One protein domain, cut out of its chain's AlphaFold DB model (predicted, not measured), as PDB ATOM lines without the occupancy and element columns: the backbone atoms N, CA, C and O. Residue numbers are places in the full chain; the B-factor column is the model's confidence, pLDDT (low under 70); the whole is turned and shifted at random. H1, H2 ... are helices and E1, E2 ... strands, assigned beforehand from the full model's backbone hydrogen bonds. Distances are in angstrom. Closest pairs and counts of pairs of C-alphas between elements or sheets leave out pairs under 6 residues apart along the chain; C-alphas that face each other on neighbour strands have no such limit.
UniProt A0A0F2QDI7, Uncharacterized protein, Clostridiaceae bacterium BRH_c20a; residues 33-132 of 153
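What this domain is: This is residues 33 to 132 of the 153 residues of an uncharacterized protein of Clostridiaceae bacterium BRH_c20a (UniProt A0A0F2QDI7). Two four-stranded sheets stand partly face to face as a loose, lopsided sandwich, and helix H1 covers the face of the E1 E6 E3 E2 sheet that looks away from the other sheet. The tight turn from E3 to E4 leads from one sheet into the other. The printed part has 100 residues, with one named helix and eight named strands in the order E1 H1 E2 E3 E4 E5 E6 E7 E8; it is mostly strand. One sheet runs E1 E6 E3 E2, antiparallel, and the other E4 E5 E7 E8, mixed. The whole is compact, with a radius of gyration of the C-alphas of 13.4 A and spans of 34 by 28 by 20 A.

How they stand to each other: E1, residues 33 to 35, is an edge strand, antiparallel to E6, residues 106 to 113, with N 34 and O 107 2.9 A apart. E6 is antiparallel to E3, residues 68 to 75, at 159 degrees, with N 71 and O 110 2.8 A apart. E3 forms a hairpin with the other edge strand, E2, residues 57 to 63; N 60 and O 72 are 2.9 A apart. This sheet is strongly twisted. H1, residues 41 to 50, is on it at a height over the sheet of 9.1 A; it lies over E3, slantwise to the strands, at 40 degrees to E3 on the local plane. Their closest C-alphas, of Val 47 and Tyr 74, are 6.8 A apart. In H1 every O i to N i+4 pair is within hydrogen-bond range. E4, residues 78 to 85, bends by 53 degrees at residue 81 and meets E3 only through their link. E4 and E5, residues 91 to 98, form a hairpin, with N 84 and O 93 3.0 A apart. E5 is parallel to E7, residues 119 to 122, with N 94 and O 121 2.8 A apart. E7 and E8, residues 125 to 128, form a hairpin, with N 127 and O 120 2.8 A apart. Among the pairs that are apart are E2 and E8, and E4 and E6.

Where its parts are: E1 begins at C-alpha 33, (5.020, 104.520, -60.004). H1 is 14.5 A long, E2 20.2 A and E3 22.8 A. E4 begins at C-alpha 78, (15.302, 98.941, -63.118), and is 20.6 A long; E5 measures 22.7 A and E6 22.5 A. E7 is 9.6 A long, and E8, 10.0 A, ends at C-alpha 128, (20.864, 118.283, -54.009).

The domain as a whole: The C-alphas farthest apart, of Arg 66 and Glu 100, are 39.5 A apart. The printed part has no cut, and no link is long. Its mean pLDDT is 76.5; residues 51 to 56, 76 to 89 and 97 to 105 are under 70.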
ATOM      1  N   MET A  33       4.461 104.997 -58.742       78.62
ATOM      2  CA  MET A  33       5.020 104.520 -60.004       78.62
ATOM      3  C   MET A  33       3.970 104.746 -61.081       78.62
ATOM      4  O   MET A  33       2.866 104.219 -60.967       78.62
ATOM      5  N   ILE A  34       4.306 105.543 -62.088       81.31
ATOM      6  CA  ILE A  34       3.392 105.906 -63.168       81.31
ATOM      7  C   ILE A  34       3.966 105.333 -64.467       81.31
ATOM      8  O   ILE A  34       5.110 105.642 -64.807       81.31
ATOM      9  N   PRO A  35       3.224 104.477 -65.183       82.00
ATOM     10  CA  PRO A  35       3.566 104.102 -66.550       82.00
ATOM     11  C   PRO A  35       3.758 105.348 -67.433       82.00
ATOM     12  O   PRO A  35       2.956 106.277 -67.365       82.00
ATOM     13  N   VAL A  36       4.798 105.396 -68.276       81.88
ATOM     14  CA  VAL A  36       5.100 106.588 -69.103       81.88
ATOM     15  C   VAL A  36       3.919 106.987 -69.994       81.88
ATOM     16  O   VAL A  36       3.658 108.174 -70.189       81.88
ATOM     17  N   ASN A  37       3.142 106.020 -70.484       82.06
ATOM     18  CA  ASN A  37       1.937 106.271 -71.280       82.06
ATOM     19  C   ASN A  37       0.826 107.024 -70.509       82.06
ATOM     20  O   ASN A  37       0.045 107.739 -71.140       82.06
ATOM     21  N   GLU A  38       0.788 106.923 -69.179       84.12
ATOM     22  CA  GLU A  38      -0.152 107.619 -68.286       84.12
ATOM     23  C   GLU A  38       0.388 108.963 -67.765       84.12
ATOM     24  O   GLU A  38      -0.340 109.728 -67.128       84.12
ATOM     25  N   CYS A  39       1.660 109.281 -68.022       84.75
ATOM     26  CA  CYS A  39       2.235 110.567 -67.649       84.75
ATOM     27  C   CYS A  39       1.678 111.726 -68.498       84.75
ATOM     28  O   CYS A  39       1.083 111.534 -69.559       84.75
ATOM     29  N   SER A  40       1.903 112.966 -68.051       84.88
ATOM     30  CA  SER A  40       1.599 114.137 -68.878       84.88
ATOM     31  C   SER A  40       2.467 114.158 -70.142       84.88
ATOM     32  O   SER A  40       3.585 113.639 -70.160       84.88
ATOM     33  N   GLU A  41       1.983 114.817 -71.195       84.69
ATOM     34  CA  GLU A  41       2.716 114.944 -72.462       84.69
ATOM     35  C   GLU A  41       4.112 115.570 -72.291       84.69
ATOM     36  O   GLU A  41       5.040 115.207 -73.009       84.69
ATOM     37  N   GLN A  42       4.307 116.467 -71.314       84.94
ATOM     38  CA  GLN A  42       5.638 117.023 -71.037       84.94
ATOM     39  C   GLN A  42       6.598 115.971 -70.476       84.94
ATOM     40  O   GLN A  42       7.746 115.906 -70.906       84.94
ATOM     41  N   ILE A  43       6.127 115.134 -69.547       85.69
ATOM     42  CA  ILE A  43       6.938 114.056 -68.977       85.69
ATOM     43  C   ILE A  43       7.252 113.008 -70.040       85.69
ATOM     44  O   ILE A  43       8.391 112.568 -70.118       85.69
ATOM     45  N   LYS A  44       6.298 112.674 -70.917       86.81
ATOM     46  CA  LYS A  44       6.552 111.781 -72.059       86.81
ATOM     47  C   LYS A  44       7.652 112.321 -72.971       86.81
ATOM     48  O   LYS A  44       8.579 111.594 -73.299       86.81
ATOM     49  N   LYS A  45       7.581 113.603 -73.348       86.00
ATOM     50  CA  LYS A  45       8.620 114.249 -74.168       86.00
ATOM     51  C   LYS A  45       9.979 114.256 -73.474       86.00
ATOM     52  O   LYS A  45      10.982 113.979 -74.122       86.00
ATOM     53  N   TRP A  46      10.003 114.548 -72.175       87.94
ATOM     54  CA  TRP A  46      11.225 114.524 -71.375       87.94
ATOM     55  C   TRP A  46      11.843 113.118 -71.318       87.94
ATOM     56  O   TRP A  46      13.020 112.971 -71.624       87.94
ATOM     57  N   VAL A  47      11.048 112.081 -71.029       85.50
ATOM     58  CA  VAL A  47      11.500 110.678 -71.039       85.50
ATOM     59  C   VAL A  47      12.027 110.275 -72.418       85.50
ATOM     60  O   VAL A  47      13.123 109.732 -72.518       85.50
ATOM     61  N   ASN A  48      11.297 110.601 -73.489       82.69
ATOM     62  CA  ASN A  48      11.710 110.281 -74.858       82.69
ATOM     63  C   ASN A  48      13.036 110.952 -75.240       82.69
ATOM     64  O   ASN A  48      13.857 110.324 -75.898       82.69
ATOM     65  N   GLY A  49      13.277 112.188 -74.789       80.00
ATOM     66  CA  GLY A  49      14.546 112.891 -75.013       80.00
ATOM     67  C   GLY A  49      15.750 112.256 -74.310       80.00
ATOM     68  O   GLY A  49      16.888 112.553 -74.662       80.00
ATOM     69  N   HIS A  50      15.514 111.375 -73.337       78.75
ATOM     70  CA  HIS A  50      16.551 110.669 -72.588       78.75
ATOM     71  C   HIS A  50      16.672 109.185 -72.948       78.75
ATOM     72  O   HIS A  50      17.628 108.544 -72.525       78.75
ATOM     73  N   ASN A  51      15.762 108.637 -73.759       68.44
ATOM     74  CA  ASN A  51      15.783 107.221 -74.138       68.44
ATOM     75  C   ASN A  51      17.026 106.836 -74.972       68.44
ATOM     76  O   ASN A  51      17.411 105.674 -75.032       68.44
ATOM     77  N   GLU A  52      17.684 107.822 -75.586       63.03
ATOM     78  CA  GLU A  52      18.924 107.653 -76.355       63.03
ATOM     79  C   GLU A  52      20.196 107.880 -75.512       63.03
ATOM     80  O   GLU A  52      21.315 107.687 -75.993       63.03
ATOM     81  N   SER A  53      20.047 108.307 -74.253       60.62
ATOM     82  CA  SER A  53      21.169 108.585 -73.358       60.62
ATOM     83  C   SER A  53      21.774 107.301 -72.789       60.62
ATOM     84  O   SER A  53      21.080 106.324 -72.516       60.62
ATOM     85  N   LYS A  54      23.090 107.320 -72.548       57.59
ATOM     86  CA  LYS A  54      23.797 106.269 -71.790       57.59
ATOM     87  C   LYS A  54      23.626 106.407 -70.273       57.59
ATOM     88  O   LYS A  54      24.065 105.528 -69.538       57.59
ATOM     89  N   GLU A  55      23.073 107.521 -69.799       61.59
ATOM     90  CA  GLU A  55      22.807 107.723 -68.375       61.59
ATOM     91  C   GLU A  55      21.618 106.866 -67.925       61.59
ATOM     92  O   GLU A  55      20.560 106.856 -68.544       61.59
ATOM     93  N   GLU A  56      21.795 106.124 -66.832       68.56
ATOM     94  CA  GLU A  56      20.808 105.129 -66.389       68.56
ATOM     95  C   GLU A  56      19.667 105.739 -65.555       68.56
ATOM     96  O   GLU A  56      18.586 105.154 -65.459       68.56
ATOM     97  N   ILE A  57      19.895 106.907 -64.940       78.75
ATOM     98  CA  ILE A  57      18.958 107.565 -64.022       78.75
ATOM     99  C   ILE A  57      18.857 109.043 -64.383       78.75
ATOM    100  O   ILE A  57      19.820 109.795 -64.253       78.75
ATOM    101  N   HIS A  58      17.655 109.469 -64.743       85.31
ATOM    102  CA  HIS A  58      17.336 110.855 -65.041       85.31
ATOM    103  C   HIS A  58      16.377 111.407 -63.994       85.31
ATOM    104  O   HIS A  58      15.412 110.747 -63.609       85.31
ATOM    105  N   ILE A  59      16.622 112.634 -63.536       87.31
ATOM    106  CA  ILE A  59      15.779 113.300 -62.543       87.31
ATOM    107  C   ILE A  59      15.393 114.696 -63.009       87.31
ATOM    108  O   ILE A  59      16.228 115.475 -63.461       87.31
ATOM    109  N   THR A  60      14.117 115.024 -62.858       89.31
ATOM    110  CA  THR A  60      13.604 116.374 -63.073       89.31
ATOM    111  C   THR A  60      12.642 116.772 -61.960       89.31
ATOM    112  O   THR A  60      12.152 115.941 -61.189       89.31
ATOM    113  N   LYS A  61      12.393 118.072 -61.844       89.56
ATOM    114  CA  LYS A  61      11.517 118.672 -60.843       89.56
ATOM    115  C   LYS A  61      10.435 119.504 -61.523       89.56
ATOM    116  O   LYS A  61      10.727 120.322 -62.388       89.56
ATOM    117  N   ILE A  62       9.205 119.380 -61.038       85.94
ATOM    118  CA  ILE A  62       8.089 120.274 -61.348       85.94
ATOM    119  C   ILE A  62       7.658 120.981 -60.064       85.94
ATOM    120  O   ILE A  62       7.333 120.358 -59.047       85.94
ATOM    121  N   GLU A  63       7.620 122.311 -60.106       81.19
ATOM    122  CA  GLU A  63       7.075 123.115 -59.014       81.19
ATOM    123  C   GLU A  63       5.559 123.207 -59.141       81.19
ATOM    124  O   GLU A  63       5.020 124.034 -59.870       81.19
ATOM    125  N   LYS A  64       4.851 122.345 -58.409       74.38
ATOM    126  CA  LYS A  64       3.387 122.303 -58.458       74.38
ATOM    127  C   LYS A  64       2.731 123.448 -57.694       74.38
ATOM    128  O   LYS A  64       1.669 123.925 -58.080       74.38
ATOM    129  N   SER A  65       3.318 123.867 -56.571       73.06
ATOM    130  CA  SER A  65       2.795 124.984 -55.780       73.06
ATOM    131  C   SER A  65       3.869 125.644 -54.912       73.06
ATOM    132  O   SER A  65       5.001 125.168 -54.792       73.06
ATOM    133  N   ARG A  66       3.488 126.715 -54.202       71.50
ATOM    134  CA  ARG A  66       4.337 127.340 -53.170       71.50
ATOM    135  C   ARG A  66       4.693 126.387 -52.019       71.50
ATOM    136  O   ARG A  66       5.676 126.630 -51.332       71.50
ATOM    137  N   LYS A  67       3.917 125.321 -51.797       72.62
ATOM    138  CA  LYS A  67       4.057 124.415 -50.641       72.62
ATOM    139  C   LYS A  67       4.455 122.982 -51.009       72.62
ATOM    140  O   LYS A  67       4.729 122.197 -50.102       72.62
ATOM    141  N   SER A  68       4.481 122.637 -52.296       79.69
ATOM    142  CA  SER A  68       4.728 121.269 -52.760       79.69
ATOM    143  C   SER A  68       5.600 121.241 -54.007       79.69
ATOM    144  O   SER A  68       5.319 121.967 -54.963       79.69
ATOM    145  N   ASP A  69       6.582 120.346 -54.002       83.44
ATOM    146  CA  ASP A  69       7.405 120.017 -55.162       83.44
ATOM    147  C   ASP A  69       7.154 118.565 -55.573       83.44
ATOM    148  O   ASP A  69       6.978 117.690 -54.716       83.44
ATOM    149  N   GLU A  70       7.128 118.322 -56.881       87.38
ATOM    150  CA  GLU A  70       7.073 116.991 -57.472       87.38
ATOM    151  C   GLU A  70       8.400 116.694 -58.164       87.38
ATOM    152  O   GLU A  70       8.876 117.479 -58.983       87.38
ATOM    153  N   TYR A  71       8.995 115.558 -57.829       87.44
ATOM    154  CA  TYR A  71      10.214 115.059 -58.449       87.44
ATOM    155  C   TYR A  71       9.860 113.840 -59.290       87.44
ATOM    156  O   TYR A  71       9.188 112.928 -58.806       87.44
ATOM    157  N   TYR A  72      10.302 113.843 -60.540       87.25
ATOM    158  CA  TYR A  72      10.088 112.765 -61.493       87.25
ATOM    159  C   TYR A  72      11.441 112.116 -61.771       87.25
ATOM    160  O   TYR A  72      12.376 112.791 -62.199       87.25
ATOM    161  N   ILE A  73      11.551 110.821 -61.485       86.50
ATOM    162  CA  ILE A  73      12.765 110.035 -61.709       86.50
ATOM    163  C   ILE A  73      12.448 108.993 -62.773       86.50
ATOM    164  O   ILE A  73      11.582 108.139 -62.574       86.50
ATOM    165  N   TYR A  74      13.135 109.080 -63.903       84.06
ATOM    166  CA  TYR A  74      13.099 108.076 -64.955       84.06
ATOM    167  C   TYR A  74      14.321 107.175 -64.812       84.06
ATOM    168  O   TYR A  74      15.443 107.663 -64.683       84.06
ATOM    169  N   VAL A  75      14.096 105.864 -64.801       75.88
ATOM    170  CA  VAL A  75      15.168 104.871 -64.747       75.88
ATOM    171  C   VAL A  75      14.919 103.838 -65.824       75.88
ATOM    172  O   VAL A  75      13.865 103.201 -65.837       75.88
ATOM    173  N   SER A  76      15.900 103.653 -66.700       69.19
ATOM    174  CA  SER A  76      15.823 102.629 -67.738       69.19
ATOM    175  C   SER A  76      16.091 101.243 -67.130       69.19
ATOM    176  O   SER A  76      17.098 101.028 -66.452       69.19
ATOM    177  N   GLY A  77      15.162 100.296 -67.308       60.66
ATOM    178  CA  GLY A  77      15.371  98.870 -67.004       60.66
ATOM    179  C   GLY A  77      15.623  98.486 -65.533       60.66
ATOM    180  O   GLY A  77      16.349  97.522 -65.279       60.66
ATOM    181  N   SER A  78      15.062  99.207 -64.552       61.72
ATOM    182  CA  SER A  78      15.302  98.941 -63.118       61.72
ATOM    183  C   SER A  78      14.036  98.873 -62.255       61.72
ATOM    184  O   SER A  78      12.991  99.417 -62.600       61.72
ATOM    185  N   ILE A  79      14.149  98.225 -61.086       62.41
ATOM    186  CA  ILE A  79      13.084  98.100 -60.077       62.41
ATOM    187  C   ILE A  79      13.501  98.844 -58.801       62.41
ATOM    188  O   ILE A  79      14.641  98.727 -58.346       62.41
ATOM    189  N   ILE A  80      12.569  99.567 -58.177       63.41
ATOM    190  CA  ILE A  80      12.776 100.151 -56.843       63.41
ATOM    191  C   ILE A  80      12.792  99.017 -55.809       63.41
ATOM    192  O   ILE A  80      11.805  98.297 -55.672       63.41
ATOM    193  N   LYS A  81      13.896  98.855 -55.071       62.84
ATOM    194  CA  LYS A  81      14.011  97.860 -53.990       62.84
ATOM    195  C   LYS A  81      13.472  98.378 -52.667       62.84
ATOM    196  O   LYS A  81      12.812  97.635 -51.948       62.84
ATOM    197  N   SER A  82      13.783  99.624 -52.329       63.91
ATOM    198  CA  SER A  82      13.398 100.202 -51.048       63.91
ATOM    199  C   SER A  82      13.304 101.722 -51.139       63.91
ATOM    200  O   SER A  82      13.893 102.365 -52.015       63.91
ATOM    201  N   PHE A  83      12.511 102.293 -50.238       67.81
ATOM    202  CA  PHE A  83      12.294 103.725 -50.146       67.81
ATOM    203  C   PHE A  83      12.028 104.103 -48.697       67.81
ATOM    204  O   PHE A  83      11.174 103.495 -48.058       67.81
ATOM    205  N   ASN A  84      12.758 105.092 -48.184       66.62
ATOM    206  CA  ASN A  84      12.616 105.564 -46.812       66.62
ATOM    207  C   ASN A  84      12.948 107.053 -46.695       66.62
ATOM    208  O   ASN A  84      13.696 107.624 -47.488       66.62
ATOM    209  N   ALA A  85      12.404 107.700 -45.661       61.06
ATOM    210  CA  ALA A  85      12.868 109.024 -45.269       61.06
ATOM    211  C   ALA A  85      14.288 108.872 -44.707       61.06
ATOM    212  O   ALA A  85      14.534 107.963 -43.914       61.06
ATOM    213  N   GLY A  86      15.211 109.743 -45.112       59.53
ATOM    214  CA  GLY A  86      16.544 109.794 -44.528       59.53
ATOM    215  C   GLY A  86      16.470 110.006 -43.018       59.53
ATOM    216  O   GLY A  86      15.537 110.628 -42.501       59.53
ATOM    217  N   SER A  87      17.461 109.487 -42.294       60.22
ATOM    218  CA  SER A  87      17.573 109.647 -40.835       60.22
ATOM    219  C   SER A  87      17.624 111.119 -40.401       60.22
ATOM    220  O   SER A  87      17.205 111.454 -39.295       60.22
ATOM    221  N   ASP A  88      18.065 112.001 -41.299       65.81
ATOM    222  CA  ASP A  88      18.135 113.454 -41.135       65.81
ATOM    223  C   ASP A  88      16.778 114.165 -41.288       65.81
ATOM    224  O   ASP A  88      16.689 115.367 -41.051       65.81
ATOM    225  N   LYS A  89      15.711 113.442 -41.662       69.25
ATOM    226  CA  LYS A  89      14.356 113.968 -41.917       69.25
ATOM    227  C   LYS A  89      14.297 115.077 -42.977       69.25
ATOM    228  O   LYS A  89      13.248 115.704 -43.115       69.25
ATOM    229  N   GLU A  90      15.383 115.297 -43.716       80.31
ATOM    230  CA  GLU A  90      15.535 116.291 -44.786       80.31
ATOM    231  C   GLU A  90      15.981 115.648 -46.111       80.31
ATOM    232  O   GLU A  90      15.999 116.311 -47.151       80.31
ATOM    233  N   SER A  91      16.292 114.354 -46.098       82.62
ATOM    234  CA  SER A  91      16.640 113.583 -47.283       82.62
ATOM    235  C   SER A  91      15.583 112.528 -47.602       82.62
ATOM    236  O   SER A  91      14.879 112.015 -46.728       82.62
ATOM    237  N   ILE A  92      15.459 112.208 -48.884       82.44
ATOM    238  CA  ILE A  92      14.620 111.123 -49.388       82.44
ATOM    239  C   ILE A  92      15.560 110.041 -49.914       82.44
ATOM    240  O   ILE A  92      16.299 110.298 -50.860       82.44
ATOM    241  N   ASN A  93      15.544 108.857 -49.303       82.69
ATOM    242  CA  ASN A  93      16.447 107.763 -49.648       82.69
ATOM    243  C   ASN A  93      15.727 106.735 -50.515       82.69
ATOM    244  O   ASN A  93      14.634 106.274 -50.181       82.69
ATOM    245  N   MET A  94      16.369 106.354 -51.611       80.69
ATOM    246  CA  MET A  94      15.865 105.389 -52.570       80.69
ATOM    247  C   MET A  94      16.966 104.404 -52.950       80.69
ATOM    248  O   MET A  94      18.077 104.796 -53.307       80.69
ATOM    249  N   GLU A  95      16.629 103.120 -52.925       78.69
ATOM    250  CA  GLU A  95      17.466 102.070 -53.492       78.69
ATOM    251  C   GLU A  95      16.788 101.511 -54.736       78.69
ATOM    252  O   GLU A  95      15.654 101.022 -54.701       78.69
ATOM    253  N   ILE A  96      17.503 101.576 -55.847       73.81
ATOM    254  CA  ILE A  96      17.078 101.131 -57.163       73.81
ATOM    255  C   ILE A  96      18.021 100.014 -57.583       73.81
ATOM    256  O   ILE A  96      19.232 100.201 -57.660       73.81
ATOM    257  N   SER A  97      17.476  98.833 -57.854       65.38
ATOM    258  CA  SER A  97      18.268  97.703 -58.320       65.38
ATOM    259  C   SER A  97      17.894  97.326 -59.726       65.38
ATOM    260  O   SER A  97      16.720  97.168 -60.066       65.38
ATOM    261  N   ARG A  98      18.933  97.007 -60.486       61.56
ATOM    262  CA  ARG A  98      18.799  96.260 -61.718       61.56
ATOM    263  C   ARG A  98      18.225  94.882 -61.393       61.56
ATOM    264  O   ARG A  98      18.771  94.145 -60.570       61.56
ATOM    265  N   LYS A  99      17.098  94.556 -62.004       55.28
ATOM    266  CA  LYS A  99      16.708  93.180 -62.295       55.28
ATOM    267  C   LYS A  99      16.274  93.201 -63.749       55.28
ATOM    268  O   LYS A  99      15.541  94.106 -64.130       55.28
ATOM    269  N   GLU A 100      16.767  92.240 -64.520       45.19
ATOM    270  CA  GLU A 100      16.594  92.061 -65.970       45.19
ATOM    271  C   GLU A 100      15.147  91.764 -66.390       45.19
ATOM    272  O   GLU A 100      14.866  90.849 -67.156       45.19
ATOM    273  N   ALA A 101      14.188  92.496 -65.853       45.91
ATOM    274  CA  ALA A 101      12.816  92.379 -66.267       45.91
ATOM    275  C   ALA A 101      12.523  93.537 -67.214       45.91
ATOM    276  O   ALA A 101      12.670  94.703 -66.847       45.91
ATOM    277  N   GLN A 102      12.120  93.174 -68.432       49.28
ATOM    278  CA  GLN A 102      11.429  94.028 -69.391       49.28
ATOM    279  C   GLN A 102      10.202  94.647 -68.710       49.28
ATOM    280  O   GLN A 102       9.091  94.130 -68.793       49.28
ATOM    281  N   PHE A 103      10.400  95.726 -67.969       49.56
ATOM    282  CA  PHE A 103       9.305  96.526 -67.462       49.56
ATOM    283  C   PHE A 103       9.117  97.690 -68.419       49.56
ATOM    284  O   PHE A 103      10.056  98.438 -68.670       49.56
ATOM    285  N   ASN A 104       7.891  97.806 -68.941       56.28
ATOM    286  CA  ASN A 104       7.391  98.981 -69.653       56.28
ATOM    287  C   ASN A 104       7.903 100.253 -68.976       56.28
ATOM    288  O   ASN A 104       7.850 100.310 -67.750       56.28
ATOM    289  N   ASP A 105       8.343 101.248 -69.740       67.69
ATOM    290  CA  ASP A 105       8.911 102.487 -69.211       67.69
ATOM    291  C   ASP A 105       8.019 103.077 -68.100       67.69
ATOM    292  O   ASP A 105       6.833 103.369 -68.306       67.69
ATOM    293  N   ARG A 106       8.565 103.216 -66.885       73.94
ATOM    294  CA  ARG A 106       7.875 103.806 -65.724       73.94
ATOM    295  C   ARG A 106       8.659 104.996 -65.207       73.94
ATOM    296  O   ARG A 106       9.886 104.997 -65.194       73.94
ATOM    297  N   VAL A 107       7.927 105.977 -64.700       81.88
ATOM    298  CA  VAL A 107       8.474 107.131 -63.994       81.88
ATOM    299  C   VAL A 107       8.067 107.050 -62.533       81.88
ATOM    300  O   VAL A 107       6.925 106.736 -62.187       81.88
ATOM    301  N   ILE A 108       9.021 107.338 -61.660       84.62
ATOM    302  CA  ILE A 108       8.810 107.418 -60.224       84.62
ATOM    303  C   ILE A 108       8.467 108.866 -59.897       84.62
ATOM    304  O   ILE A 108       9.299 109.758 -60.053       84.62
ATOM    305  N   LEU A 109       7.243 109.096 -59.438       85.94
ATOM    306  CA  LEU A 109       6.797 110.381 -58.923       85.94
ATOM    307  C   LEU A 109       6.981 110.408 -57.408       85.94
ATOM    308  O   LEU A 109       6.363 109.618 -56.692       85.94
ATOM    309  N   ILE A 110       7.772 111.361 -56.925       85.44
ATOM    310  CA  ILE A 110       7.878 111.709 -55.510       85.44
ATOM    311  C   ILE A 110       7.224 113.073 -55.305       85.44
ATOM    312  O   ILE A 110       7.741 114.096 -55.750       85.44
ATOM    313  N   SER A 111       6.100 113.109 -54.598       84.62
ATOM    314  CA  SER A 111       5.460 114.363 -54.197       84.62
ATOM    315  C   SER A 111       5.858 114.701 -52.770       84.62
ATOM    316  O   SER A 111       5.613 113.912 -51.864       84.62
ATOM    317  N   THR A 112       6.432 115.881 -52.549       83.38
ATOM    318  CA  THR A 112       6.754 116.380 -51.204       83.38
ATOM    319  C   THR A 112       5.748 117.438 -50.770       83.38
ATOM    320  O   THR A 112       5.382 118.334 -51.533       83.38
ATOM    321  N   TYR A 113       5.318 117.365 -49.516       74.88
ATOM    322  CA  TYR A 113       4.442 118.355 -48.901       74.88
ATOM    323  C   TYR A 113       5.263 119.065 -47.840       74.88
ATOM    324  O   TYR A 113       5.645 118.387 -46.898       74.88
ATOM    325  N   ASN A 114       5.489 120.384 -47.980       72.69
ATOM    326  CA  ASN A 114       6.280 121.296 -47.121       72.69
ATOM    327  C   ASN A 114       7.676 121.736 -47.620       72.69
ATOM    328  O   ASN A 114       8.308 122.526 -46.919       72.69
ATOM    329  N   LYS A 115       8.144 121.279 -48.795       74.44
ATOM    330  CA  LYS A 115       9.457 121.627 -49.400       74.44
ATOM    331  C   LYS A 115      10.670 121.511 -48.455       74.44
ATOM    332  O   LYS A 115      11.649 122.232 -48.605       74.44
ATOM    333  N   LYS A 116      10.620 120.613 -47.467       78.00
ATOM    334  CA  LYS A 116      11.751 120.379 -46.553       78.00
ATOM    335  C   LYS A 116      12.825 119.448 -47.106       78.00
ATOM    336  O   LYS A 116      13.885 119.339 -46.501       78.00
ATOM    337  N   ALA A 117      12.549 118.767 -48.217       82.00
ATOM    338  CA  ALA A 117      13.539 117.936 -48.882       82.00
ATOM    339  C   ALA A 117      14.708 118.808 -49.346       82.00
ATOM    340  O   ALA A 117      14.499 119.762 -50.086       82.00
ATOM    341  N   LYS A 118      15.922 118.486 -48.898       86.12
ATOM    342  CA  LYS A 118      17.178 119.098 -49.350       86.12
ATOM    343  C   LYS A 118      17.949 118.171 -50.277       86.12
ATOM    344  O   LYS A 118      18.635 118.646 -51.178       86.12
ATOM    345  N   ASN A 119      17.825 116.859 -50.073       87.38
ATOM    346  CA  ASN A 119      18.534 115.870 -50.875       87.38
ATOM    347  C   ASN A 119      17.622 114.718 -51.290       87.38
ATOM    348  O   ASN A 119      16.750 114.290 -50.534       87.38
ATOM    349  N   ILE A 120      17.886 114.180 -52.473       86.25
ATOM    350  CA  ILE A 120      17.401 112.874 -52.908       86.25
ATOM    351  C   ILE A 120      18.636 111.982 -53.010       86.25
ATOM    352  O   ILE A 120      19.591 112.325 -53.702       86.25
ATOM    353  N   ILE A 121      18.653 110.884 -52.260       86.50
ATOM    354  CA  ILE A 121      19.766 109.937 -52.220       86.50
ATOM    355  C   ILE A 121      19.337 108.689 -52.979       86.50
ATOM    356  O   ILE A 121      18.425 107.995 -52.540       86.50
ATOM    357  N   ILE A 122      19.986 108.408 -54.107       85.44
ATOM    358  CA  ILE A 122      19.683 107.255 -54.961       85.44
ATOM    359  C   ILE A 122      20.894 106.329 -54.967       85.44
ATOM    360  O   ILE A 122      21.970 106.746 -55.382       85.44
ATOM    361  N   ASN A 123      20.748 105.087 -54.498       82.50
ATOM    362  CA  ASN A 123      21.855 104.118 -54.409       82.50
ATOM    363  C   ASN A 123      23.096 104.670 -53.673       82.50
ATOM    364  O   ASN A 123      24.230 104.407 -54.058       82.50
ATOM    365  N   GLY A 124      22.880 105.487 -52.637       81.25
ATOM    366  CA  GLY A 124      23.949 106.161 -51.889       81.25
ATOM    367  C   GLY A 124      24.470 107.458 -52.525       81.25
ATOM    368  O   GLY A 124      25.120 108.244 -51.838       81.25
ATOM    369  N   ASN A 125      24.126 107.752 -53.783       85.62
ATOM    370  CA  ASN A 125      24.500 108.999 -54.446       85.62
ATOM    371  C   ASN A 125      23.571 110.136 -54.025       85.62
ATOM    372  O   ASN A 125      22.361 110.094 -54.249       85.62
ATOM    373  N   LYS A 126      24.149 111.171 -53.415       87.75
ATOM    374  CA  LYS A 126      23.424 112.333 -52.902       87.75
ATOM    375  C   LYS A 126      23.237 113.388 -53.992       87.75
ATOM    376  O   LYS A 126      24.212 113.961 -54.468       87.75
ATOM    377  N   ILE A 127      21.986 113.704 -54.309       88.06
ATOM    378  CA  ILE A 127      21.594 114.739 -55.270       88.06
ATOM    379  C   ILE A 127      20.934 115.886 -54.504       88.06
ATOM    380  O   ILE A 127      19.943 115.682 -53.801       88.06
ATOM    381  N   ASN A 128      21.467 117.103 -54.627       89.00
ATOM    382  CA  ASN A 128      20.864 118.283 -54.009       89.00
ATOM    383  C   ASN A 128      19.614 118.702 -54.795       89.00
ATOM    384  O   ASN A 128      19.685 118.914 -56.005       89.00
ATOM    385  N   VAL A 129      18.479 118.888 -54.115       86.50
ATOM    386  CA  VAL A 129      17.211 119.222 -54.788       86.50
ATOM    387  C   VAL A 129      17.249 120.546 -55.550       86.50
ATOM    388  O   VAL A 129      16.479 120.725 -56.491       86.50
ATOM    389  N   ASN A 130      18.125 121.474 -55.154       85.88
ATOM    390  CA  ASN A 130      18.269 122.774 -55.808       85.88
ATOM    391  C   ASN A 130      19.054 122.684 -57.122       85.88
ATOM    392  O   ASN A 130      18.974 123.599 -57.934       85.88
ATOM    393  N   GLN A 131      19.805 121.598 -57.318       86.81
ATOM    394  CA  GLN A 131      20.561 121.324 -58.540       86.81
ATOM    395  C   GLN A 131      19.756 120.483 -59.540       86.81
ATOM    396  O   GLN A 131      20.181 120.326 -60.679       86.81
ATOM    397  N   ILE A 132      18.598 119.949 -59.132       87.50
ATOM    398  CA  ILE A 132      17.734 119.172 -60.021       87.50
ATOM    399  C   ILE A 132      17.134 120.110 -61.078       87.50
ATOM    400  O   ILE A 132      16.516 121.118 -60.710       87.50
TER     401      ILE A 132